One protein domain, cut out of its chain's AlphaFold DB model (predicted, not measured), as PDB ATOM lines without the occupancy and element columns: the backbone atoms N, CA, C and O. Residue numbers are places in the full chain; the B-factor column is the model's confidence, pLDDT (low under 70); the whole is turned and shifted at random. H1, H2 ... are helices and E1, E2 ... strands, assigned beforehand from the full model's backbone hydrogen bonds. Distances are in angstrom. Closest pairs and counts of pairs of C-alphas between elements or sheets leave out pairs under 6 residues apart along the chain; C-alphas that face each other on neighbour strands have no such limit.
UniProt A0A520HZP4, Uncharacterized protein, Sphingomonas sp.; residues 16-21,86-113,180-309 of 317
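Overview. This is residues 16 to 21, 86 to 113 and 180 to 309 of the 317 residues of an uncharacterized protein of Sphingomonas sp. (UniProt A0A520HZP4). Picture a strongly twisted sheet of six strands as the middle layer, with two helices packed on each of its faces. H2 and H4 run side by side, opposite ways, over one face; H1 and the short H3 cover parts of the other, and the hairpin of E2 and E3 makes one edge of the sheet. The printed part has 164 residues, with four named helices and six named strands in the order E1 E2 E3 H1 E4 E5 H2 H3 E6 H4. The sheet is mixed, in the order E2 E3 E1 E4 E6 E5, and the class is mixed, helices and strands. The whole is compact, with a radius of gyration of the C-alphas of 15.2 A and spans of 44 by 35 by 32 A.

Arrangement. Start with E1, residues 16 to 20, an inner strand of the sheet whose pairing is staggered: residues 16 to 17 pair with E4, residues 196 to 204, and residues 17 to 20 with E3, residues 100 to 106. Both pairs are antiparallel; look for N 17 and O 199 at 3.1 A, and for N 20 and O 100 at 2.8 A. E2, residues 88 to 94, is an edge strand and forms a hairpin with E3, where N 101 and O 93 are 3.0 A apart. Next comes H1, residues 180 to 193, on the sheet at a height of 7.9 A; it lies over E1 and only just over E4, with 3 C-alphas there, and runs along the strands, at 21 degrees to E1 on the local plane. Its closest C-alphas to E1 are those of Leu 186 and Val 18, 7.0 A apart. E4 is parallel to E6, residues 266 to 274, at 19 degrees, with N 198 and O 267 at 2.7 A. E6 is antiparallel to the other edge strand, E5, residues 214 to 217; there N 217 and O 270 are 2.8 A apart. A short parallel pairing joins residues 215 to 216 of E5 with residues 245 to 246. H2, residues 226 to 240, lies over E6 at a height of 9.6 A, on the face opposite to H1. H3, residues 254 to 259, is on the same face as H1 and over E6, with the C-alphas of Val 256 and Ala 268 closest at 5.0 A. H4, residues 290 to 308, lies over E1 and E4 at a height of 6.4 A, slantwise to the strands, at 54 degrees to E1 on the local plane. H2 and H4 touch at a shallow tilt of 29 degrees, opposite ways, with Ala 232 and Val 300 the closest C-alphas at 5.1 A. H1 and H3 are close but not clearly touching, while H1 and H2 are apart. In H1, H2, H3 and H4 every O i to N i+4 pair is within hydrogen-bond range.

Along the chain. Find C-alpha 16 at (96.543, -7.721, 58.531), where E1 begins. E2 spans 19.4 A and E3 20.1 A from first to last C-alpha. Go on to C-alpha 180 at (84.701, -12.525, 56.997), from which H1 runs 20.1 A. E4 spans 25.5 A and E6 26.4 A. H2 is 20.7 A long, and H4, the longest helix, runs 27.0 A to C-alpha 308 at (103.799, -17.778, 67.465).

Size, cuts and confidence. The C-alphas farthest apart, those of Ala 191 and Ala 209, are 44.3 A from each other. Residues 22 to 85 are not printed, with 27.8 A between C-alphas 21 and 86; residues 114 to 179 are not printed either, with 15.9 A between C-alphas 113 and 180. The links from H2 to H3 and from E6 to H4 are long, with 13 and 15 residues. In the B-factor column, the mean pLDDT of the printed part is 88.6, and residues 16 to 21 and 86 to 99 are under 70.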
ATOM      1  N   PRO A  16      96.404  -6.565  57.663       29.06
ATOM      2  CA  PRO A  16      96.543  -7.721  58.531       29.06
ATOM      3  C   PRO A  16      97.600  -8.689  57.976       29.06
ATOM      4  O   PRO A  16      97.590  -8.984  56.776       29.06
ATOM      5  N   LEU A  17      98.471  -9.218  58.838       34.47
ATOM      6  CA  LEU A  17      99.429 -10.270  58.491       34.47
ATOM      7  C   LEU A  17      99.267 -11.521  59.358       34.47
ATOM      8  O   LEU A  17      99.194 -11.406  60.573       34.47
ATOM      9  N   VAL A  18      99.277 -12.693  58.709       35.19
ATOM     10  CA  VAL A  18      99.194 -14.035  59.310       35.19
ATOM     11  C   VAL A  18     100.386 -14.887  58.859       35.19
ATOM     12  O   VAL A  18     100.537 -15.079  57.656       35.19
ATOM     13  N   VAL A  19     101.194 -15.412  59.786       31.36
ATOM     14  CA  VAL A  19     102.447 -16.172  59.543       31.36
ATOM     15  C   VAL A  19     102.194 -17.690  59.428       31.36
ATOM     16  O   VAL A  19     101.372 -18.236  60.158       31.36
ATOM     17  N   ARG A  20     102.933 -18.399  58.556       40.53
ATOM     18  CA  ARG A  20     103.047 -19.875  58.497       40.53
ATOM     19  C   ARG A  20     104.514 -20.324  58.434       40.53
ATOM     20  O   ARG A  20     105.316 -19.682  57.753       40.53
ATOM     21  N   ARG A  21     104.831 -21.486  59.015       30.70
ATOM     22  CA  ARG A  21     106.081 -22.243  58.779       30.70
ATOM     23  C   ARG A  21     105.900 -23.238  57.613       30.70
ATOM     24  O   ARG A  21     104.784 -23.732  57.441       30.70
ATOM     25  N   ALA A  86      86.282  -7.526  43.579       40.53
ATOM     26  CA  ALA A  86      86.611  -7.929  44.943       40.53
ATOM     27  C   ALA A  86      87.180  -6.737  45.754       40.53
ATOM     28  O   ALA A  86      88.143  -6.100  45.305       40.53
ATOM     29  N   PRO A  87      86.629  -6.435  46.943       42.78
ATOM     30  CA  PRO A  87      86.927  -5.207  47.694       42.78
ATOM     31  C   PRO A  87      88.316  -5.211  48.360       42.78
ATOM     32  O   PRO A  87      88.903  -4.153  48.619       42.78
ATOM     33  N   ALA A  88      88.886  -6.400  48.573       51.28
ATOM     34  CA  ALA A  88      90.225  -6.605  49.104       51.28
ATOM     35  C   ALA A  88      90.955  -7.681  48.287       51.28
ATOM     36  O   ALA A  88      90.453  -8.788  48.096       51.28
ATOM     37  N   GLY A  89      92.148  -7.351  47.792       43.44
ATOM     38  CA  GLY A  89      93.030  -8.328  47.156       43.44
ATOM     39  C   GLY A  89      93.848  -9.039  48.228       43.44
ATOM     40  O   GLY A  89      94.543  -8.378  48.995       43.44
ATOM     41  N   GLY A  90      93.760 -10.368  48.291       41.12
ATOM     42  CA  GLY A  90      94.639 -11.184  49.125       41.12
ATOM     43  C   GLY A  90      95.819 -11.689  48.305       41.12
ATOM     44  O   GLY A  90      95.618 -12.286  47.250       41.12
ATOM     45  N   SER A  91      97.040 -11.475  48.784       43.91
ATOM     46  CA  SER A  91      98.238 -12.093  48.214       43.91
ATOM     47  C   SER A  91      98.983 -12.832  49.315       43.91
ATOM     48  O   SER A  91      99.169 -12.308  50.414       43.91
ATOM     49  N   THR A  92      99.391 -14.063  49.024       50.72
ATOM     50  CA  THR A  92     100.302 -14.824  49.875       50.72
ATOM     51  C   THR A  92     101.708 -14.642  49.323       50.72
ATOM     52  O   THR A  92     101.962 -14.973  48.163       50.72
ATOM     53  N   ARG A  93     102.625 -14.121  50.139       49.44
ATOM     54  CA  ARG A  93     104.053 -14.059  49.809       49.44
ATOM     55  C   ARG A  93     104.815 -15.043  50.686       49.44
ATOM     56  O   ARG A  93     104.486 -15.225  51.856       49.44
ATOM     57  N   ARG A  94     105.832 -15.679  50.104       41.38
ATOM     58  CA  ARG A  94     106.882 -16.351  50.873       41.38
ATOM     59  C   ARG A  94     107.989 -15.341  51.144       41.38
ATOM     60  O   ARG A  94     108.411 -14.651  50.215       41.38
ATOM     61  N   SER A  95     108.419 -15.241  52.394       49.22
ATOM     62  CA  SER A  95     109.635 -14.523  52.762       49.22
ATOM     63  C   SER A  95     110.868 -15.287  52.260       49.22
ATOM     64  O   SER A  95     110.799 -16.483  51.958       49.22
ATOM     65  N   SER A  96     112.020 -14.613  52.213       41.12
ATOM     66  CA  SER A  96     113.323 -15.250  51.961       41.12
ATOM     67  C   SER A  96     113.664 -16.338  52.989       41.12
ATOM     68  O   SER A  96     114.432 -17.242  52.684       41.12
ATOM     69  N   SER A  97     113.044 -16.301  54.174       48.00
ATOM     70  CA  SER A  97     113.170 -17.304  55.238       48.00
ATOM     71  C   SER A  97     112.218 -18.505  55.095       48.00
ATOM     72  O   SER A  97     112.098 -19.308  56.017       48.00
ATOM     73  N   GLY A  98     111.502 -18.638  53.969       53.53
ATOM     74  CA  GLY A  98     110.586 -19.758  53.705       53.53
ATOM     75  C   GLY A  98     109.255 -19.692  54.464       53.53
ATOM     76  O   GLY A  98     108.408 -20.572  54.293       53.53
ATOM     77  N   ARG A  99     109.030 -18.643  55.264       65.62
ATOM     78  CA  ARG A  99     107.770 -18.395  55.979       65.62
ATOM     79  C   ARG A  99     106.737 -17.877  54.993       65.62
ATOM     80  O   ARG A  99     107.067 -17.116  54.086       65.62
ATOM     81  N   SER A 100     105.484 -18.302  55.125       71.69
ATOM     82  CA  SER A 100     104.422 -17.778  54.264       71.69
ATOM     83  C   SER A 100     103.544 -16.837  55.056       71.69
ATOM     84  O   SER A 100     102.965 -17.258  56.054       71.69
ATOM     85  N   GLU A 101     103.392 -15.611  54.580       81.88
ATOM     86  CA  GLU A 101     102.461 -14.668  55.172       81.88
ATOM     87  C   GLU A 101     101.318 -14.343  54.225       81.88
ATOM     88  O   GLU A 101     101.479 -14.313  53.000       81.88
ATOM     89  N   THR A 102     100.143 -14.092  54.795       88.62
ATOM     90  CA  THR A 102      98.997 -13.583  54.034       88.62
ATOM     91  C   THR A 102      98.790 -12.116  54.340       88.62
ATOM     92  O   THR A 102      98.725 -11.751  55.508       88.62
ATOM     93  N   ILE A 103      98.651 -11.304  53.292       91.25
ATOM     94  CA  ILE A 103      98.355  -9.875  53.396       91.25
ATOM     95  C   ILE A 103      96.978  -9.623  52.784       91.25
ATOM     96  O   ILE A 103      96.715 -10.047  51.653       91.25
ATOM     97  N   LEU A 104      96.120  -8.906  53.513       91.81
ATOM     98  CA  LEU A 104      94.934  -8.265  52.941       91.81
ATOM     99  C   LEU A 104      95.194  -6.770  52.790       91.81
ATOM    100  O   LEU A 104      95.822  -6.153  53.644       91.81
ATOM    101  N   VAL A 105      94.711  -6.188  51.698       90.19
ATOM    102  CA  VAL A 105      94.801  -4.744  51.473       90.19
ATOM    103  C   VAL A 105      93.442  -4.236  51.034       90.19
ATOM    104  O   VAL A 105      92.888  -4.711  50.036       90.19
ATOM    105  N   GLN A 106      92.926  -3.245  51.758       90.44
ATOM    106  CA  GLN A 106      91.778  -2.477  51.303       90.44
ATOM    107  C   GLN A 106      92.160  -1.714  50.032       90.44
ATOM    108  O   GLN A 106      93.063  -0.880  50.047       90.44
ATOM    109  N   ARG A 107      91.485  -1.997  48.913       89.62
ATOM    110  CA  ARG A 107      91.794  -1.330  47.636       89.62
ATOM    111  C   ARG A 107      91.022  -0.031  47.440       89.62
ATOM    112  O   ARG A 107      91.501   0.859  46.741       89.62
ATOM    113  N   ARG A 108      89.829   0.072  48.028       91.44
ATOM    114  CA  ARG A 108      89.046   1.312  48.049       91.44
ATOM    115  C   ARG A 108      89.620   2.269  49.090       91.44
ATOM    116  O   ARG A 108      90.165   1.839  50.099       91.44
ATOM    117  N   ALA A 109      89.503   3.570  48.848       91.38
ATOM    118  CA  ALA A 109      89.947   4.557  49.824       91.38
ATOM    119  C   ALA A 109      89.159   4.400  51.133       91.38
ATOM    120  O   ALA A 109      87.950   4.191  51.100       91.38
ATOM    121  N   ARG A 110      89.818   4.598  52.278       92.06
ATOM    122  CA  ARG A 110      89.165   4.610  53.598       92.06
ATOM    123  C   ARG A 110      88.015   5.621  53.690       92.06
ATOM    124  O   ARG A 110      87.052   5.391  54.405       92.06
ATOM    125  N   ALA A 111      88.097   6.722  52.939       92.06
ATOM    126  CA  ALA A 111      87.007   7.690  52.839       92.06
ATOM    127  C   ALA A 111      85.710   7.057  52.304       92.06
ATOM    128  O   ALA A 111      84.634   7.438  52.741       92.06
ATOM    129  N   TRP A 112      85.798   6.077  51.395       95.50
ATOM    130  CA  TRP A 112      84.626   5.371  50.868       95.50
ATOM    131  C   TRP A 112      83.908   4.566  51.957       95.50
ATOM    132  O   TRP A 112      82.689   4.679  52.095       95.50
ATOM    133  N   ILE A 113      84.678   3.775  52.708       95.75
ATOM    134  CA  ILE A 113      84.265   3.052  53.911       95.75
ATOM    135  C   ILE A 113      85.515   2.692  54.725       95.75
ATOM    136  O   ILE A 113      86.514   2.224  54.173       95.75
ATOM    137  N   ALA A 180      84.925 -11.092  57.172       98.25
ATOM    138  CA  ALA A 180      84.701 -12.525  56.997       98.25
ATOM    139  C   ALA A 180      85.970 -13.222  56.484       98.25
ATOM    140  O   ALA A 180      86.374 -14.265  57.003       98.25
ATOM    141  N   ARG A 181      86.658 -12.620  55.500       97.50
ATOM    142  CA  ARG A 181      87.920 -13.157  54.980       97.50
ATOM    143  C   ARG A 181      89.024 -13.141  56.035       97.50
ATOM    144  O   ARG A 181      89.753 -14.125  56.136       97.50
ATOM    145  N   LEU A 182      89.144 -12.059  56.801       97.62
ATOM    146  CA  LEU A 182      90.122 -11.947  57.881       97.62
ATOM    147  C   LEU A 182      89.881 -13.011  58.962       97.62
ATOM    148  O   LEU A 182      90.800 -13.766  59.278       97.62
ATOM    149  N   ALA A 183      88.641 -13.149  59.439       97.94
ATOM    150  CA  ALA A 183      88.267 -14.159  60.428       97.94
ATOM    151  C   ALA A 183      88.581 -15.584  59.943       97.94
ATOM    152  O   ALA A 183      89.174 -16.373  60.675       97.94
ATOM    153  N   LEU A 184      88.263 -15.900  58.680       97.56
ATOM    154  CA  LEU A 184      88.584 -17.196  58.077       97.56
ATOM    155  C   LEU A 184      90.096 -17.470  58.051       97.56
ATOM    156  O   LEU A 184      90.524 -18.598  58.297       97.56
ATOM    157  N   LEU A 185      90.917 -16.468  57.727       95.88
ATOM    158  CA  LEU A 185      92.374 -16.616  57.696       95.88
ATOM    159  C   LEU A 185      92.955 -16.834  59.094       95.88
ATOM    160  O   LEU A 185      93.808 -17.707  59.259       95.88
ATOM    161  N   LEU A 186      92.463 -16.098  60.093       96.38
ATOM    162  CA  LEU A 186      92.875 -16.266  61.487       96.38
ATOM    163  C   LEU A 186      92.463 -17.635  62.025       96.38
ATOM    164  O   LEU A 186      93.291 -18.333  62.603       96.38
ATOM    165  N   ALA A 187      91.232 -18.072  61.753       96.12
ATOM    166  CA  ALA A 187      90.764 -19.402  62.127       96.12
ATOM    167  C   ALA A 187      91.632 -20.507  61.506       96.12
ATOM    168  O   ALA A 187      92.028 -21.441  62.200       96.12
ATOM    169  N   ARG A 188      91.991 -20.381  60.220       92.44
ATOM    170  CA  ARG A 188      92.878 -21.336  59.533       92.44
ATOM    171  C   ARG A 188      94.285 -21.369  60.122       92.44
ATOM    172  O   ARG A 188      94.852 -22.449  60.239       92.44
ATOM    173  N   ALA A 189      94.859 -20.218  60.463       90.44
ATOM    174  CA  ALA A 189      96.180 -20.173  61.086       90.44
ATOM    175  C   ALA A 189      96.159 -20.779  62.488       90.44
ATOM    176  O   ALA A 189      96.960 -21.659  62.778       90.44
ATOM    177  N   ARG A 190      95.173 -20.406  63.304       93.25
ATOM    178  CA  ARG A 190      94.980 -20.978  64.634       93.25
ATOM    179  C   ARG A 190      94.802 -22.494  64.579       93.25
ATOM    180  O   ARG A 190      95.434 -23.195  65.352       93.25
ATOM    181  N   ALA A 191      93.983 -23.007  63.660       91.31
ATOM    182  CA  ALA A 191      93.785 -24.449  63.504       91.31
ATOM    183  C   ALA A 191      95.076 -25.187  63.111       91.31
ATOM    184  O   ALA A 191      95.280 -26.320  63.525       91.31
ATOM    185  N   ALA A 192      95.950 -24.549  62.326       87.00
ATOM    186  CA  ALA A 192      97.199 -25.153  61.874       87.00
ATOM    187  C   ALA A 192      98.344 -25.062  62.900       87.00
ATOM    188  O   ALA A 192      99.223 -25.916  62.887       87.00
ATOM    189  N   PHE A 193      98.366 -24.028  63.748       86.69
ATOM    190  CA  PHE A 193      99.524 -23.715  64.602       86.69
ATOM    191  C   PHE A 193      99.190 -23.568  66.091       86.69
ATOM    192  O   PHE A 193     100.054 -23.199  66.877       86.69
ATOM    193  N   GLY A 194      97.932 -23.757  66.491       89.94
ATOM    194  CA  GLY A 194      97.444 -23.468  67.845       89.94
ATOM    195  C   GLY A 194      97.308 -21.971  68.157       89.94
ATOM    196  O   GLY A 194      96.544 -21.597  69.042       89.94
ATOM    197  N   THR A 195      97.984 -21.108  67.392       94.62
ATOM    198  CA  THR A 195      97.981 -19.651  67.545       94.62
ATOM    199  C   THR A 195      97.787 -18.959  66.195       94.62
ATOM    200  O   THR A 195      98.281 -19.416  65.165       94.62
ATOM    201  N   ALA A 196      97.082 -17.830  66.186       96.06
ATOM    202  CA  ALA A 196      97.055 -16.896  65.069       96.06
ATOM    203  C   ALA A 196      97.515 -15.516  65.536       96.06
ATOM    204  O   ALA A 196      97.097 -15.042  66.588       96.06
ATOM    205  N   VAL A 197      98.337 -14.859  64.723       97.56
ATOM    206  CA  VAL A 197      98.738 -13.470  64.949       97.56
ATOM    207  C   VAL A 197      98.206 -12.613  63.812       97.56
ATOM    208  O   VAL A 197      98.242 -13.027  62.654       97.56
ATOM    209  N   LEU A 198      97.700 -11.441  64.175       98.50
ATOM    210  CA  LEU A 198      97.239 -10.360  63.326       98.50
ATOM    211  C   LEU A 198      98.083  -9.122  63.645       98.50
ATOM    212  O   LEU A 198      97.907  -8.498  64.684       98.50
ATOM    213  N   LEU A 199      98.974  -8.735  62.738       98.56
ATOM    214  CA  LEU A 199      99.560  -7.392  62.759       98.56
ATOM    215  C   LEU A 199      98.707  -6.489  61.875       98.56
ATOM    216  O   LEU A 199      98.691  -6.744  60.679       98.56
ATOM    217  N   ASP A 200      98.008  -5.508  62.446       98.50
ATOM    218  CA  ASP A 200      97.158  -4.522  61.770       98.50
ATOM    219  C   ASP A 200      97.940  -3.215  61.548       98.50
ATOM    220  O   ASP A 200      98.180  -2.447  62.476       98.50
ATOM    221  N   LEU A 201      98.418  -3.001  60.325       97.75
ATOM    222  CA  LEU A 201      99.327  -1.910  59.967       97.75
ATOM    223  C   LEU A 201      98.581  -0.619  59.644       97.75
ATOM    224  O   LEU A 201      97.589  -0.652  58.931       97.75
ATOM    225  N   HIS A 202      99.090   0.518  60.109       96.62
ATOM    226  CA  HIS A 202      98.508   1.837  59.872       96.62
ATOM    227  C   HIS A 202      99.584   2.900  59.707       96.62
ATOM    228  O   HIS A 202     100.755   2.725  60.049       96.62
ATOM    229  N   SER A 203      99.144   4.031  59.177       92.12
ATOM    230  CA  SER A 203      99.951   5.231  59.037       92.12
ATOM    231  C   SER A 203      99.259   6.363  59.777       92.12
ATOM    232  O   SER A 203      98.066   6.603  59.559       92.12
ATOM    233  N   MET A 204     100.015   7.082  60.598       93.38
ATOM    234  CA  MET A 204      99.530   8.214  61.382       93.38
ATOM    235  C   MET A 204     100.161   9.526  60.893       93.38
ATOM    236  O   MET A 204     101.266   9.515  60.339       93.38
ATOM    237  N   PRO A 205      99.477  10.677  61.044       91.12
ATOM    238  CA  PRO A 205     100.126  11.971  60.868       91.12
ATOM    239  C   PRO A 205     101.231  12.156  61.912       91.12
ATOM    240  O   PRO A 205     101.214  11.509  62.960       91.12
ATOM    241  N   THR A 206     102.153  13.083  61.654       91.50
ATOM    242  CA  THR A 206     103.126  13.453  62.680       91.50
ATOM    243  C   THR A 206     102.418  14.064  63.883       91.50
ATOM    244  O   THR A 206     101.516  14.893  63.736       91.50
ATOM    245  N   LEU A 207     102.805  13.616  65.074       90.88
ATOM    246  CA  LEU A 207     102.225  14.067  66.338       90.88
ATOM    247  C   LEU A 207     102.941  15.311  66.898       90.88
ATOM    248  O   LEU A 207     102.511  15.854  67.913       90.88
ATOM    249  N   GLY A 208     104.010  15.767  66.237       89.75
ATOM    250  CA  GLY A 208     104.855  16.879  66.669       89.75
ATOM    251  C   GLY A 208     106.182  16.427  67.284       89.75
ATOM    252  O   GLY A 208     106.437  15.236  67.472       89.75
ATOM    253  N   ALA A 209     107.049  17.396  67.583       89.12
ATOM    254  CA  ALA A 209     108.378  17.141  68.132       89.12
ATOM    255  C   ALA A 209     108.312  16.413  69.489       89.12
ATOM    256  O   ALA A 209     107.430  16.672  70.306       89.12
ATOM    257  N   GLY A 210     109.240  15.478  69.713       89.00
ATOM    258  CA  GLY A 210     109.313  14.687  70.949       89.00
ATOM    259  C   GLY A 210     108.182  13.667  71.137       89.00
ATOM    260  O   GLY A 210     108.127  13.006  72.172       89.00
ATOM    261  N   ARG A 211     107.272  13.516  70.165       93.88
ATOM    262  CA  ARG A 211     106.213  12.501  70.206       93.88
ATOM    263  C   ARG A 211     106.657  11.189  69.544       93.88
ATOM    264  O   ARG A 211     107.534  11.202  68.678       93.88
ATOM    265  N   PRO A 212     106.045  10.050  69.921       94.94
ATOM    266  CA  PRO A 212     106.370   8.756  69.333       94.94
ATOM    267  C   PRO A 212     106.143   8.749  67.821       94.94
ATOM    268  O   PRO A 212     105.114   9.226  67.344       94.94
ATOM    269  N   ARG A 213     107.079   8.151  67.077       97.12
ATOM    270  CA  ARG A 213     106.937   7.923  65.625       97.12
ATOM    271  C   ARG A 213     106.451   6.520  65.275       97.12
ATOM    272  O   ARG A 213     106.072   6.270  64.135       97.12
ATOM    273  N   VAL A 214     106.476   5.613  66.244       98.25
ATOM    274  CA  VAL A 214     105.946   4.255  66.136       98.25
ATOM    275  C   VAL A 214     105.072   4.006  67.356       98.25
ATOM    276  O   VAL A 214     105.498   4.290  68.477       98.25
ATOM    277  N   VAL A 215     103.855   3.505  67.150       98.56
ATOM    278  CA  VAL A 215     102.933   3.163  68.241       98.56
ATOM    279  C   VAL A 215     102.405   1.754  68.038       98.56
ATOM    280  O   VAL A 215     101.918   1.415  66.958       98.56
ATOM    281  N   LEU A 216     102.486   0.946  69.086       98.69
ATOM    282  CA  LEU A 216     101.860  -0.365  69.164       98.69
ATOM    283  C   LEU A 216     100.558  -0.248  69.956       98.69
ATOM    284  O   LEU A 216     100.515   0.430  70.978       98.69
ATOM    285  N   GLY A 217      99.493  -0.889  69.488       98.56
ATOM    286  CA  GLY A 217      98.187  -0.888  70.144       98.56
ATOM    287  C   GLY A 217      97.648  -2.302  70.296       98.56
ATOM    288  O   GLY A 217      97.333  -2.949  69.301       98.56
ATOM    289  N   ASP A 218      97.520  -2.776  71.529       98.50
ATOM    290  CA  ASP A 218      96.997  -4.107  71.875       98.50
ATOM    291  C   ASP A 218      95.692  -4.032  72.687       98.50
ATOM    292  O   ASP A 218      95.256  -4.996  73.326       98.50
ATOM    293  N   ARG A 219      95.087  -2.843  72.693       97.75
ATOM    294  CA  ARG A 219      93.926  -2.487  73.495       97.75
ATOM    295  C   ARG A 219      94.117  -2.808  74.972       97.75
ATOM    296  O   ARG A 219      93.226  -3.398  75.587       97.75
ATOM    297  N   PHE A 220      95.251  -2.392  75.530       98.06
ATOM    298  CA  PHE A 220      95.585  -2.587  76.942       98.06
ATOM    299  C   PHE A 220      95.523  -4.075  77.333       98.06
ATOM    300  O   PHE A 220      94.878  -4.452  78.307       98.06
ATOM    301  N   GLY A 221      96.126  -4.932  76.503       97.44
ATOM    302  CA  GLY A 221      96.173  -6.386  76.688       97.44
ATOM    303  C   GLY A 221      94.910  -7.154  76.284       97.44
ATOM    304  O   GLY A 221      94.888  -8.383  76.366       97.44
ATOM    305  N   THR A 222      93.844  -6.484  75.834       98.19
ATOM    306  CA  THR A 222      92.597  -7.182  75.471       98.19
ATOM    307  C   THR A 222      92.638  -7.824  74.086       98.19
ATOM    308  O   THR A 222      91.917  -8.797  73.866       98.19
ATOM    309  N   SER A 223      93.476  -7.340  73.158       98.56
ATOM    310  CA  SER A 223      93.572  -7.910  71.806       98.56
ATOM    311  C   SER A 223      94.804  -8.785  71.578       98.56
ATOM    312  O   SER A 223      94.783  -9.605  70.661       98.56
ATOM    313  N   ALA A 224      95.854  -8.691  72.398       98.50
ATOM    314  CA  ALA A 224      97.039  -9.545  72.307       98.50
ATOM    315  C   ALA A 224      97.611  -9.886  73.692       98.50
ATOM    316  O   ALA A 224      97.357  -9.197  74.669       98.50
ATOM    317  N   GLY A 225      98.378 -10.976  73.774       97.88
ATOM    318  CA  GLY A 225      99.073 -11.349  75.005       97.88
ATOM    319  C   GLY A 225     100.401 -10.605  75.106       97.88
ATOM    320  O   GLY A 225     101.078 -10.448  74.089       97.88
ATOM    321  N   GLY A 226     100.799 -10.217  76.321       97.69
ATOM    322  CA  GLY A 226     101.983  -9.380  76.561       97.69
ATOM    323  C   GLY A 226     103.275  -9.898  75.917       97.69
ATOM    324  O   GLY A 226     104.056  -9.103  75.406       97.69
ATOM    325  N   ARG A 227     103.457 -11.224  75.820       97.31
ATOM    326  CA  ARG A 227     104.621 -11.826  75.142       97.31
ATOM    327  C   ARG A 227     104.753 -11.406  73.671       97.31
ATOM    328  O   ARG A 227     105.845 -11.077  73.232       97.31
ATOM    329  N   PHE A 228     103.651 -11.309  72.922       97.75
ATOM    330  CA  PHE A 228     103.692 -10.855  71.525       97.75
ATOM    331  C   PHE A 228     104.004  -9.365  71.413       97.75
ATOM    332  O   PHE A 228     104.728  -8.951  70.509       97.75
ATOM    333  N   VAL A 229     103.471  -8.566  72.337       98.19
ATOM    334  CA  VAL A 229     103.692  -7.116  72.376       98.19
ATOM    335  C   VAL A 229     105.157  -6.817  72.684       98.19
ATOM    336  O   VAL A 229     105.792  -6.107  71.911       98.19
ATOM    337  N   ALA A 230     105.731  -7.477  73.694       98.06
ATOM    338  CA  ALA A 230     107.143  -7.343  74.048       98.06
ATOM    339  C   ALA A 230     108.080  -7.704  72.880       98.06
ATOM    340  O   ALA A 230     109.076  -7.022  72.631       98.06
ATOM    341  N   ARG A 231     107.747  -8.748  72.106       97.94
ATOM    342  CA  ARG A 231     108.504  -9.125  70.898       97.94
ATOM    343  C   ARG A 231     108.407  -8.066  69.800       97.94
ATOM    344  O   ARG A 231     109.412  -7.781  69.151       97.94
ATOM    345  N   ALA A 232     107.232  -7.469  69.602       98.12
ATOM    346  CA  ALA A 232     107.055  -6.374  68.652       98.12
ATOM    347  C   ALA A 232     107.817  -5.109  69.084       98.12
ATOM    348  O   ALA A 232     108.503  -4.511  68.256       98.12
ATOM    349  N   GLU A 233     107.758  -4.730  70.364       98.25
ATOM    350  CA  GLU A 233     108.496  -3.591  70.929       98.25
ATOM    351  C   GLU A 233     110.006  -3.749  70.742       98.25
ATOM    352  O   GLU A 233     110.659  -2.859  70.192       98.25
ATOM    353  N   ALA A 234     110.554  -4.911  71.112       98.00
ATOM    354  CA  ALA A 234     111.973  -5.213  70.947       98.00
ATOM    355  C   ALA A 234     112.405  -5.177  69.470       98.00
ATOM    356  O   ALA A 234     113.468  -4.646  69.144       98.00
ATOM    357  N   ALA A 235     111.571  -5.695  68.562       97.81
ATOM    358  CA  ALA A 235     111.850  -5.667  67.130       97.81
ATOM    359  C   ALA A 235     111.868  -4.240  66.562       97.81
ATOM    360  O   ALA A 235     112.745  -3.918  65.757       97.81
ATOM    361  N   VAL A 236     110.945  -3.370  66.995       97.56
ATOM    362  CA  VAL A 236     110.973  -1.947  66.624       97.56
ATOM    363  C   VAL A 236     112.234  -1.283  67.169       97.56
ATOM    364  O   VAL A 236     112.945  -0.644  66.396       97.56
ATOM    365  N   ALA A 237     112.546  -1.469  68.454       97.06
ATOM    366  CA  ALA A 237     113.722  -0.870  69.080       97.06
ATOM    367  C   ALA A 237     115.018  -1.245  68.344       97.06
ATOM    368  O   ALA A 237     115.825  -0.369  68.026       97.06
ATOM    369  N   ALA A 238     115.178  -2.525  67.995       96.38
ATOM    370  CA  ALA A 238     116.345  -3.018  67.273       96.38
ATOM    371  C   ALA A 238     116.421  -2.501  65.825       96.38
ATOM    372  O   ALA A 238     117.479  -2.052  65.385       96.38
ATOM    373  N   ALA A 239     115.313  -2.543  65.075       94.50
ATOM    374  CA  ALA A 239     115.312  -2.200  63.651       94.50
ATOM    375  C   ALA A 239     115.303  -0.686  63.392       94.50
ATOM    376  O   ALA A 239     115.959  -0.207  62.470       94.50
ATOM    377  N   ALA A 240     114.550   0.068  64.191       89.06
ATOM    378  CA  ALA A 240     114.367   1.506  64.019       89.06
ATOM    379  C   ALA A 240     115.406   2.335  64.784       89.06
ATOM    380  O   ALA A 240     115.521   3.532  64.527       89.06
ATOM    381  N   ARG A 241     116.123   1.725  65.741       92.38
ATOM    382  CA  ARG A 241     116.951   2.431  66.736       92.38
ATOM    383  C   ARG A 241     116.163   3.517  67.486       92.38
ATOM    384  O   ARG A 241     116.700   4.567  67.822       92.38
ATOM    385  N   MET A 242     114.871   3.275  67.720       92.75
ATOM    386  CA  MET A 242     113.989   4.124  68.528       92.75
ATOM    387  C   MET A 242     112.902   3.279  69.196       92.75
ATOM    388  O   MET A 242     112.500   2.262  68.624       92.75
ATOM    389  N   PRO A 243     112.387   3.695  70.363       94.12
ATOM    390  CA  PRO A 243     111.298   2.984  71.015       94.12
ATOM    391  C   PRO A 243     109.971   3.170  70.266       94.12
ATOM    392  O   PRO A 243     109.717   4.213  69.653       94.12
ATOM    393  N   ALA A 244     109.098   2.167  70.369       96.81
ATOM    394  CA  ALA A 244     107.671   2.347  70.132       96.81
ATOM    395  C   ALA A 244     107.004   2.862  71.416       96.81
ATOM    396  O   ALA A 244     107.407   2.487  72.513       96.81
ATOM    397  N   ALA A 245     105.964   3.682  71.288       97.94
ATOM    398  CA  ALA A 245     105.028   3.882  72.391       97.94
ATOM    399  C   ALA A 245     103.968   2.781  72.394       97.94
ATOM    400  O   ALA A 245     103.628   2.232  71.344       97.94
ATOM    401  N   LEU A 246     103.403   2.505  73.567       98.25
ATOM    402  CA  LEU A 246     102.355   1.509  73.740       98.25
ATOM    403  C   LEU A 246     101.022   2.189  74.061       98.25
ATOM    404  O   LEU A 246     100.920   3.024  74.955       98.25
ATOM    405  N   ASN A 247      99.994   1.826  73.306       98.12
ATOM    406  CA  ASN A 247      98.594   2.222  73.432       98.12
ATOM    407  C   ASN A 247      98.260   3.727  73.392       98.12
ATOM    408  O   ASN A 247      97.081   4.088  73.425       98.12
ATOM    409  N   ALA A 248      99.246   4.616  73.265       95.12
ATOM    410  CA  ALA A 248      99.048   6.060  73.259       95.12
ATOM    411  C   ALA A 248      99.727   6.726  72.044       95.12
ATOM    412  O   ALA A 248     100.905   6.480  71.792       95.12
ATOM    413  N   PRO A 249      99.012   7.584  71.285       94.56
ATOM    414  CA  PRO A 249      97.581   7.902  71.394       94.56
ATOM    415  C   PRO A 249      96.667   6.837  70.746       94.56
ATOM    416  O   PRO A 249      95.449   7.012  70.687       94.56
ATOM    417  N   TYR A 250      97.239   5.744  70.229       95.69
ATOM    418  CA  TYR A 250      96.518   4.723  69.471       95.69
ATOM    419  C   TYR A 250      96.533   3.368  70.188       95.69
ATOM    420  O   TYR A 250      97.419   2.550  69.976       95.69
ATOM    421  N   ALA A 251      95.497   3.103  70.985       97.06
ATOM    422  CA  ALA A 251      95.332   1.827  71.690       97.06
ATOM    423  C   ALA A 251      94.928   0.648  70.790       97.06
ATOM    424  O   ALA A 251      94.950  -0.491  71.229       97.06
ATOM    425  N   GLY A 252      94.525   0.897  69.541       95.94
ATOM    426  CA  GLY A 252      93.968  -0.121  68.647       95.94
ATOM    427  C   GLY A 252      92.500   0.127  68.282       95.94
ATOM    428  O   GLY A 252      91.665   0.478  69.127       95.94
ATOM    429  N   GLY A 253      92.194  -0.012  66.989       94.94
ATOM    430  CA  GLY A 253      90.874   0.210  66.395       94.94
ATOM    431  C   GLY A 253      89.936  -1.004  66.393       94.94
ATOM    432  O   GLY A 253      90.134  -1.982  67.115       94.94
ATOM    433  N   HIS A 254      88.891  -0.921  65.564       97.12
ATOM    434  CA  HIS A 254      87.860  -1.950  65.417       97.12
ATOM    435  C   HIS A 254      88.423  -3.304  64.968       97.12
ATOM    436  O   HIS A 254      87.970  -4.333  65.453       97.12
ATOM    437  N   VAL A 255      89.410  -3.326  64.067       98.31
ATOM    438  CA  VAL A 255      89.991  -4.562  63.524       98.31
ATOM    439  C   VAL A 255      90.612  -5.400  64.637       98.31
ATOM    440  O   VAL A 255      90.221  -6.551  64.818       98.31
ATOM    441  N   VAL A 256      91.528  -4.825  65.419       98.31
ATOM    442  CA  VAL A 256      92.176  -5.561  66.516       98.31
ATOM    443  C   VAL A 256      91.206  -5.870  67.652       98.31
ATOM    444  O   VAL A 256      91.284  -6.947  68.230       98.31
ATOM    445  N   HIS A 257      90.234  -4.988  67.911       97.88
ATOM    446  CA  HIS A 257      89.184  -5.247  68.897       97.88
ATOM    447  C   HIS A 257      88.285  -6.430  68.511       97.88
ATOM    448  O   HIS A 257      87.968  -7.260  69.353       97.88
ATOM    449  N   ARG A 258      87.869  -6.506  67.244       97.94
ATOM    450  CA  ARG A 258      86.940  -7.525  66.741       97.94
ATOM    451  C   ARG A 258      87.595  -8.889  66.566       97.94
ATOM    452  O   ARG A 258      86.927  -9.905  66.723       97.94
ATOM    453  N   HIS A 259      88.856  -8.907  66.137       98.44
ATOM    454  CA  HIS A 259      89.530 -10.137  65.712       98.44
ATOM    455  C   HIS A 259      90.549 -10.660  66.728       98.44
ATOM    456  O   HIS A 259      90.940 -11.817  66.619       98.44
ATOM    457  N   GLY A 260      90.976  -9.847  67.698       98.12
ATOM    458  CA  GLY A 260      91.833 -10.288  68.797       98.12
ATOM    459  C   GLY A 260      91.036 -11.007  69.883       98.12
ATOM    460  O   GLY A 260      90.033 -10.494  70.367       98.12
ATOM    461  N   ASP A 261      91.502 -12.186  70.282       98.00
ATOM    462  CA  ASP A 261      91.027 -12.912  71.458       98.00
ATOM    463  C   ASP A 261      92.189 -13.752  72.018       98.00
ATOM    464  O   ASP A 261      92.336 -14.939  71.681       98.00
ATOM    465  N   PRO A 262      93.067 -13.147  72.843       97.50
ATOM    466  CA  PRO A 262      94.276 -13.808  73.316       97.50
ATOM    467  C   PRO A 262      93.969 -15.066  74.138       97.50
ATOM    468  O   PRO A 262      94.752 -16.012  74.106       97.50
ATOM    469  N   ARG A 263      92.803 -15.131  74.796       97.00
ATOM    470  CA  ARG A 263      92.342 -16.313  75.551       97.00
ATOM    471  C   ARG A 263      92.066 -17.511  74.645       97.00
ATOM    472  O   ARG A 263      92.135 -18.650  75.087       97.00
ATOM    473  N   ARG A 264      91.768 -17.262  73.368       96.25
ATOM    474  CA  ARG A 264      91.586 -18.295  72.342       96.25
ATOM    475  C   ARG A 264      92.813 -18.440  71.443       96.25
ATOM    476  O   ARG A 264      92.715 -19.121  70.430       96.25
ATOM    477  N   GLY A 265      93.954 -17.839  71.780       96.00
ATOM    478  CA  GLY A 265      95.171 -17.925  70.967       96.00
ATOM    479  C   GLY A 265      95.094 -17.132  69.659       96.00
ATOM    480  O   GLY A 265      95.738 -17.502  68.680       96.00
ATOM    481  N   VAL A 266      94.288 -16.066  69.602       98.25
ATOM    482  CA  VAL A 266      94.299 -15.111  68.483       98.25
ATOM    483  C   VAL A 266      94.795 -13.766  68.999       98.25
ATOM    484  O   VAL A 266      94.122 -13.117  69.789       98.25
ATOM    485  N   HIS A 267      95.974 -13.338  68.563       98.56
ATOM    486  CA  HIS A 267      96.614 -12.114  69.041       98.56
ATOM    487  C   HIS A 267      96.617 -11.058  67.943       98.56
ATOM    488  O   HIS A 267      97.145 -11.296  66.863       98.56
ATOM    489  N   ALA A 268      96.044  -9.892  68.212       98.75
ATOM    490  CA  ALA A 268      95.940  -8.787  67.274       98.75
ATOM    491  C   ALA A 268      96.623  -7.533  67.830       98.75
ATOM    492  O   ALA A 268      96.250  -7.041  68.893       98.75
ATOM    493  N   ILE A 269      97.611  -7.019  67.099       98.81
ATOM    494  CA  ILE A 269      98.400  -5.837  67.455       98.81
ATOM    495  C   ILE A 269      98.270  -4.823  66.327       98.81
ATOM    496  O   ILE A 269      98.510  -5.145  65.166       98.81
ATOM    497  N   GLN A 270      97.911  -3.594  66.669       98.81
ATOM    498  CA  GLN A 270      97.943  -2.462  65.761       98.81
ATOM    499  C   GLN A 270      99.356  -1.873  65.745       98.81
ATOM    500  O   GLN A 270      99.924  -1.646  66.808       98.81
ATOM    501  N   LEU A 271      99.914  -1.598  64.570       98.62
ATOM    502  CA  LEU A 271     101.192  -0.899  64.416       98.62
ATOM    503  C   LEU A 271     100.977   0.361  63.578       98.62
ATOM    504  O   LEU A 271     100.706   0.286  62.382       98.62
ATOM    505  N   GLU A 272     101.097   1.512  64.226       98.44
ATOM    506  CA  GLU A 272     101.002   2.840  63.624       98.44
ATOM    507  C   GLU A 272     102.407   3.382  63.351       98.44
ATOM    508  O   GLU A 272     103.274   3.376  64.229       98.44
ATOM    509  N   LEU A 273     102.626   3.870  62.131       97.88
ATOM    510  CA  LEU A 273     103.889   4.458  61.690       97.88
ATOM    511  C   LEU A 273     103.662   5.918  61.305       97.88
ATOM    512  O   LEU A 273     102.775   6.210  60.497       97.88
ATOM    513  N   ASP A 274     104.460   6.838  61.849       97.06
ATOM    514  CA  ASP A 274     104.462   8.232  61.401       97.06
ATOM    515  C   ASP A 274     104.771   8.260  59.901       97.06
ATOM    516  O   ASP A 274     105.772   7.711  59.435       97.06
ATOM    517  N   ARG A 275     103.886   8.886  59.126       95.56
ATOM    518  CA  ARG A 275     104.003   8.973  57.669       95.56
ATOM    519  C   ARG A 275     105.319   9.598  57.190       95.56
ATOM    520  O   ARG A 275     105.779   9.251  56.109       95.56
ATOM    521  N   THR A 276     105.952  10.449  57.999       95.12
ATOM    522  CA  THR A 276     107.264  11.053  57.698       95.12
ATOM    523  C   THR A 276     108.417  10.042  57.709       95.12
ATOM    524  O   THR A 276     109.490  10.332  57.193       95.12
ATOM    525  N   LEU A 277     108.206   8.832  58.243       95.88
ATOM    526  CA  LEU A 277     109.195   7.752  58.203       95.88
ATOM    527  C   LEU A 277     109.430   7.204  56.793       95.88
ATOM    528  O   LEU A 277     110.496   6.655  56.526       95.88
ATOM    529  N   TYR A 278     108.428   7.275  55.915       96.50
ATOM    530  CA  TYR A 278     108.460   6.571  54.629       96.50
ATOM    531  C   TYR A 278     107.877   7.352  53.453       96.50
ATOM    532  O   TYR A 278     108.010   6.896  52.317       96.50
ATOM    533  N   LEU A 279     107.222   8.486  53.695       95.88
ATOM    534  CA  LEU A 279     106.796   9.405  52.645       95.88
ATOM    535  C   LEU A 279     107.774  10.571  52.514       95.88
ATOM    536  O   LEU A 279     108.522  10.879  53.441       95.88
ATOM    537  N   ASP A 280     107.758  11.203  51.349       94.25
ATOM    538  CA  ASP A 280     108.444  12.468  51.102       94.25
ATOM    539  C   ASP A 280     107.775  13.645  51.839       94.25
ATOM    540  O   ASP A 280     106.765  13.499  52.534       94.25
ATOM    541  N   ALA A 281     108.350  14.841  51.698       91.88
ATOM    542  CA  ALA A 281     107.854  16.046  52.360       91.88
ATOM    543  C   ALA A 281     106.440  16.461  51.903       91.88
ATOM    544  O   ALA A 281     105.708  17.078  52.679       91.88
ATOM    545  N   SER A 282     106.037  16.114  50.672       89.56
ATOM    546  CA  SER A 282     104.681  16.341  50.150       89.56
ATOM    547  C   SER A 282     103.674  15.284  50.607       89.56
ATOM    548  O   SER A 282     102.465  15.513  50.514       89.56
ATOM    549  N   LEU A 283     104.151  14.178  51.188       87.12
ATOM    550  CA  LEU A 283     103.357  13.098  51.771       87.12
ATOM    551  C   LEU A 283     102.484  12.360  50.749       87.12
ATOM    552  O   LEU A 283     101.430  11.811  51.090       87.12
ATOM    553  N   ASP A 284     102.921  12.344  49.495       86.62
ATOM    554  CA  ASP A 284     102.218  11.725  48.372       86.62
ATOM    555  C   ASP A 284     103.110  10.794  47.530       86.62
ATOM    556  O   ASP A 284     102.576   9.960  46.784       86.62
ATOM    557  N   GLY A 285     104.431  10.835  47.734       90.19
ATOM    558  CA  GLY A 285     105.412   9.880  47.225       90.19
ATOM    559  C   GLY A 285     106.189   9.160  48.332       90.19
ATOM    560  O   GLY A 285     106.038   9.438  49.521       90.19
ATOM    561  N   LEU A 286     106.993   8.165  47.945       95.19
ATOM    562  CA  LEU A 286     107.896   7.480  48.876       95.19
ATOM    563  C   LEU A 286     109.122   8.356  49.142       95.19
ATOM    564  O   LEU A 286     109.751   8.829  48.199       95.19
ATOM    565  N   GLY A 287     109.477   8.506  50.414       95.19
ATOM    566  CA  GLY A 287     110.707   9.162  50.846       95.19
ATOM    567  C   GLY A 287     111.865   8.176  51.014       95.19
ATOM    568  O   GLY A 287     111.697   6.956  50.926       95.19
ATOM    569  N   GLU A 288     113.046   8.703  51.331       94.81
ATOM    570  CA  GLU A 288     114.280   7.921  51.519       94.81
ATOM    571  C   GLU A 288     114.154   6.856  52.624       94.81
ATOM    572  O   GLU A 288     114.696   5.756  52.516       94.81
ATOM    573  N   GLY A 289     113.357   7.132  53.661       95.75
ATOM    574  CA  GLY A 289     113.115   6.208  54.773       95.75
ATOM    575  C   GLY A 289     112.180   5.031  54.456       95.75
ATOM    576  O   GLY A 289     111.941   4.183  55.322       95.75
ATOM    577  N   ALA A 290     111.655   4.917  53.229       95.81
ATOM    578  CA  ALA A 290     110.712   3.859  52.865       95.81
ATOM    579  C   ALA A 290     111.287   2.444  53.031       95.81
ATOM    580  O   ALA A 290     110.608   1.560  53.562       95.81
ATOM    581  N   ALA A 291     112.541   2.229  52.624       95.62
ATOM    582  CA  ALA A 291     113.205   0.935  52.770       95.62
ATOM    583  C   ALA A 291     113.441   0.579  54.247       95.62
ATOM    584  O   ALA A 291     113.128  -0.535  54.671       95.62
ATOM    585  N   ALA A 292     113.909   1.540  55.049       96.06
ATOM    586  CA  ALA A 292     114.109   1.360  56.487       96.06
ATOM    587  C   ALA A 292     112.785   1.054  57.208       96.06
ATOM    588  O   ALA A 292     112.702   0.128  58.011       96.06
ATOM    589  N   THR A 293     111.708   1.754  56.851       97.19
ATOM    590  CA  THR A 293     110.373   1.504  57.410       97.19
ATOM    591  C   THR A 293     109.843   0.119  57.040       97.19
ATOM    592  O   THR A 293     109.259  -0.574  57.875       97.19
ATOM    593  N   ALA A 294     110.076  -0.333  55.805       96.06
ATOM    594  CA  ALA A 294     109.745  -1.697  55.406       96.06
ATOM    595  C   ALA A 294     110.541  -2.743  56.208       96.06
ATOM    596  O   ALA A 294     109.977  -3.778  56.567       96.06
ATOM    597  N   ALA A 295     111.808  -2.463  56.532       95.62
ATOM    598  CA  ALA A 295     112.634  -3.321  57.378       95.62
ATOM    599  C   ALA A 295     112.117  -3.391  58.826       95.62
ATOM    600  O   ALA A 295     112.071  -4.483  59.385       95.62
ATOM    601  N   ILE A 296     111.629  -2.280  59.398       96.50
ATOM    602  CA  ILE A 296     110.961  -2.274  60.714       96.50
ATOM    603  C   ILE A 296     109.747  -3.207  60.697       96.50
ATOM    604  O   ILE A 296     109.624  -4.096  61.536       96.50
ATOM    605  N   VAL A 297     108.864  -3.047  59.705       97.06
ATOM    606  CA  VAL A 297     107.676  -3.901  59.566       97.06
ATOM    607  C   VAL A 297     108.075  -5.367  59.420       97.06
ATOM    608  O   VAL A 297     107.488  -6.226  60.068       97.06
ATOM    609  N   ARG A 298     109.085  -5.666  58.596       95.81
ATOM    610  CA  ARG A 298     109.601  -7.026  58.413       95.81
ATOM    611  C   ARG A 298     110.109  -7.621  59.727       95.81
ATOM    612  O   ARG A 298     109.704  -8.730  60.060       95.81
ATOM    613  N   ALA A 299     110.909  -6.873  60.486       96.06
ATOM    614  CA  ALA A 299     111.448  -7.306  61.771       96.06
ATOM    615  C   ALA A 299     110.340  -7.616  62.786       96.06
ATOM    616  O   ALA A 299     110.378  -8.659  63.433       96.06
ATOM    617  N   VAL A 300     109.312  -6.763  62.876       97.25
ATOM    618  CA  VAL A 300     108.143  -7.019  63.734       97.25
ATOM    619  C   VAL A 300     107.427  -8.295  63.306       97.25
ATOM    620  O   VAL A 300     107.097  -9.127  64.147       97.25
ATOM    621  N   ILE A 301     107.216  -8.489  62.004       95.50
ATOM    622  CA  ILE A 301     106.578  -9.709  61.512       95.50
ATOM    623  C   ILE A 301     107.403 -10.947  61.878       95.50
ATOM    624  O   ILE A 301     106.834 -11.936  62.332       95.50
ATOM    625  N   ASP A 302     108.722 -10.909  61.683       93.75
ATOM    626  CA  ASP A 302     109.596 -12.040  61.994       93.75
ATOM    627  C   ASP A 302     109.622 -12.347  63.495       93.75
ATOM    628  O   ASP A 302     109.528 -13.511  63.877       93.75
ATOM    629  N   ALA A 303     109.632 -11.321  64.346       94.88
ATOM    630  CA  ALA A 303     109.579 -11.495  65.793       94.88
ATOM    631  C   ALA A 303     108.246 -12.095  66.267       94.88
ATOM    632  O   ALA A 303     108.240 -12.980  67.122       94.88
ATOM    633  N   LEU A 304     107.124 -11.652  65.691       95.50
ATOM    634  CA  LEU A 304     105.797 -12.208  65.974       95.50
ATOM    635  C   LEU A 304     105.646 -13.637  65.441       95.50
ATOM    636  O   LEU A 304     105.006 -14.474  66.072       95.50
ATOM    637  N   ALA A 305     106.237 -13.916  64.281       91.75
ATOM    638  CA  ALA A 305     106.314 -15.249  63.704       91.75
ATOM    639  C   ALA A 305     107.073 -16.218  64.614       91.75
ATOM    640  O   ALA A 305     106.602 -17.329  64.839       91.75
ATOM    641  N   ASP A 306     108.231 -15.795  65.123       91.00
ATOM    642  CA  ASP A 306     109.052 -16.590  66.038       91.00
ATOM    643  C   ASP A 306     108.321 -16.880  67.344       91.00
ATOM    644  O   ASP A 306     108.373 -18.000  67.830       91.00
ATOM    645  N   GLU A 307     107.599 -15.895  67.877       92.69
ATOM    646  CA  GLU A 307     106.818 -16.047  69.106       92.69
ATOM    647  C   GLU A 307     105.607 -16.978  68.929       92.69
ATOM    648  O   GLU A 307     105.221 -17.705  69.842       92.69
ATOM    649  N   ALA A 308     104.979 -16.961  67.750       90.00
ATOM    650  CA  ALA A 308     103.799 -17.778  67.465       90.00
ATOM    651  C   ALA A 308     104.131 -19.246  67.186       90.00
ATOM    652  O   ALA A 308     103.264 -20.112  67.312       90.00
ATOM    653  N   LEU A 309     105.351 -19.523  66.726       83.94
ATOM    654  CA  LEU A 309     105.776 -20.852  66.330       83.94
ATOM    655  C   LEU A 309     106.546 -21.489  67.485       83.94
ATOM    656  O   LEU A 309     107.526 -20.907  67.941       83.94
TER     657      LEU A 309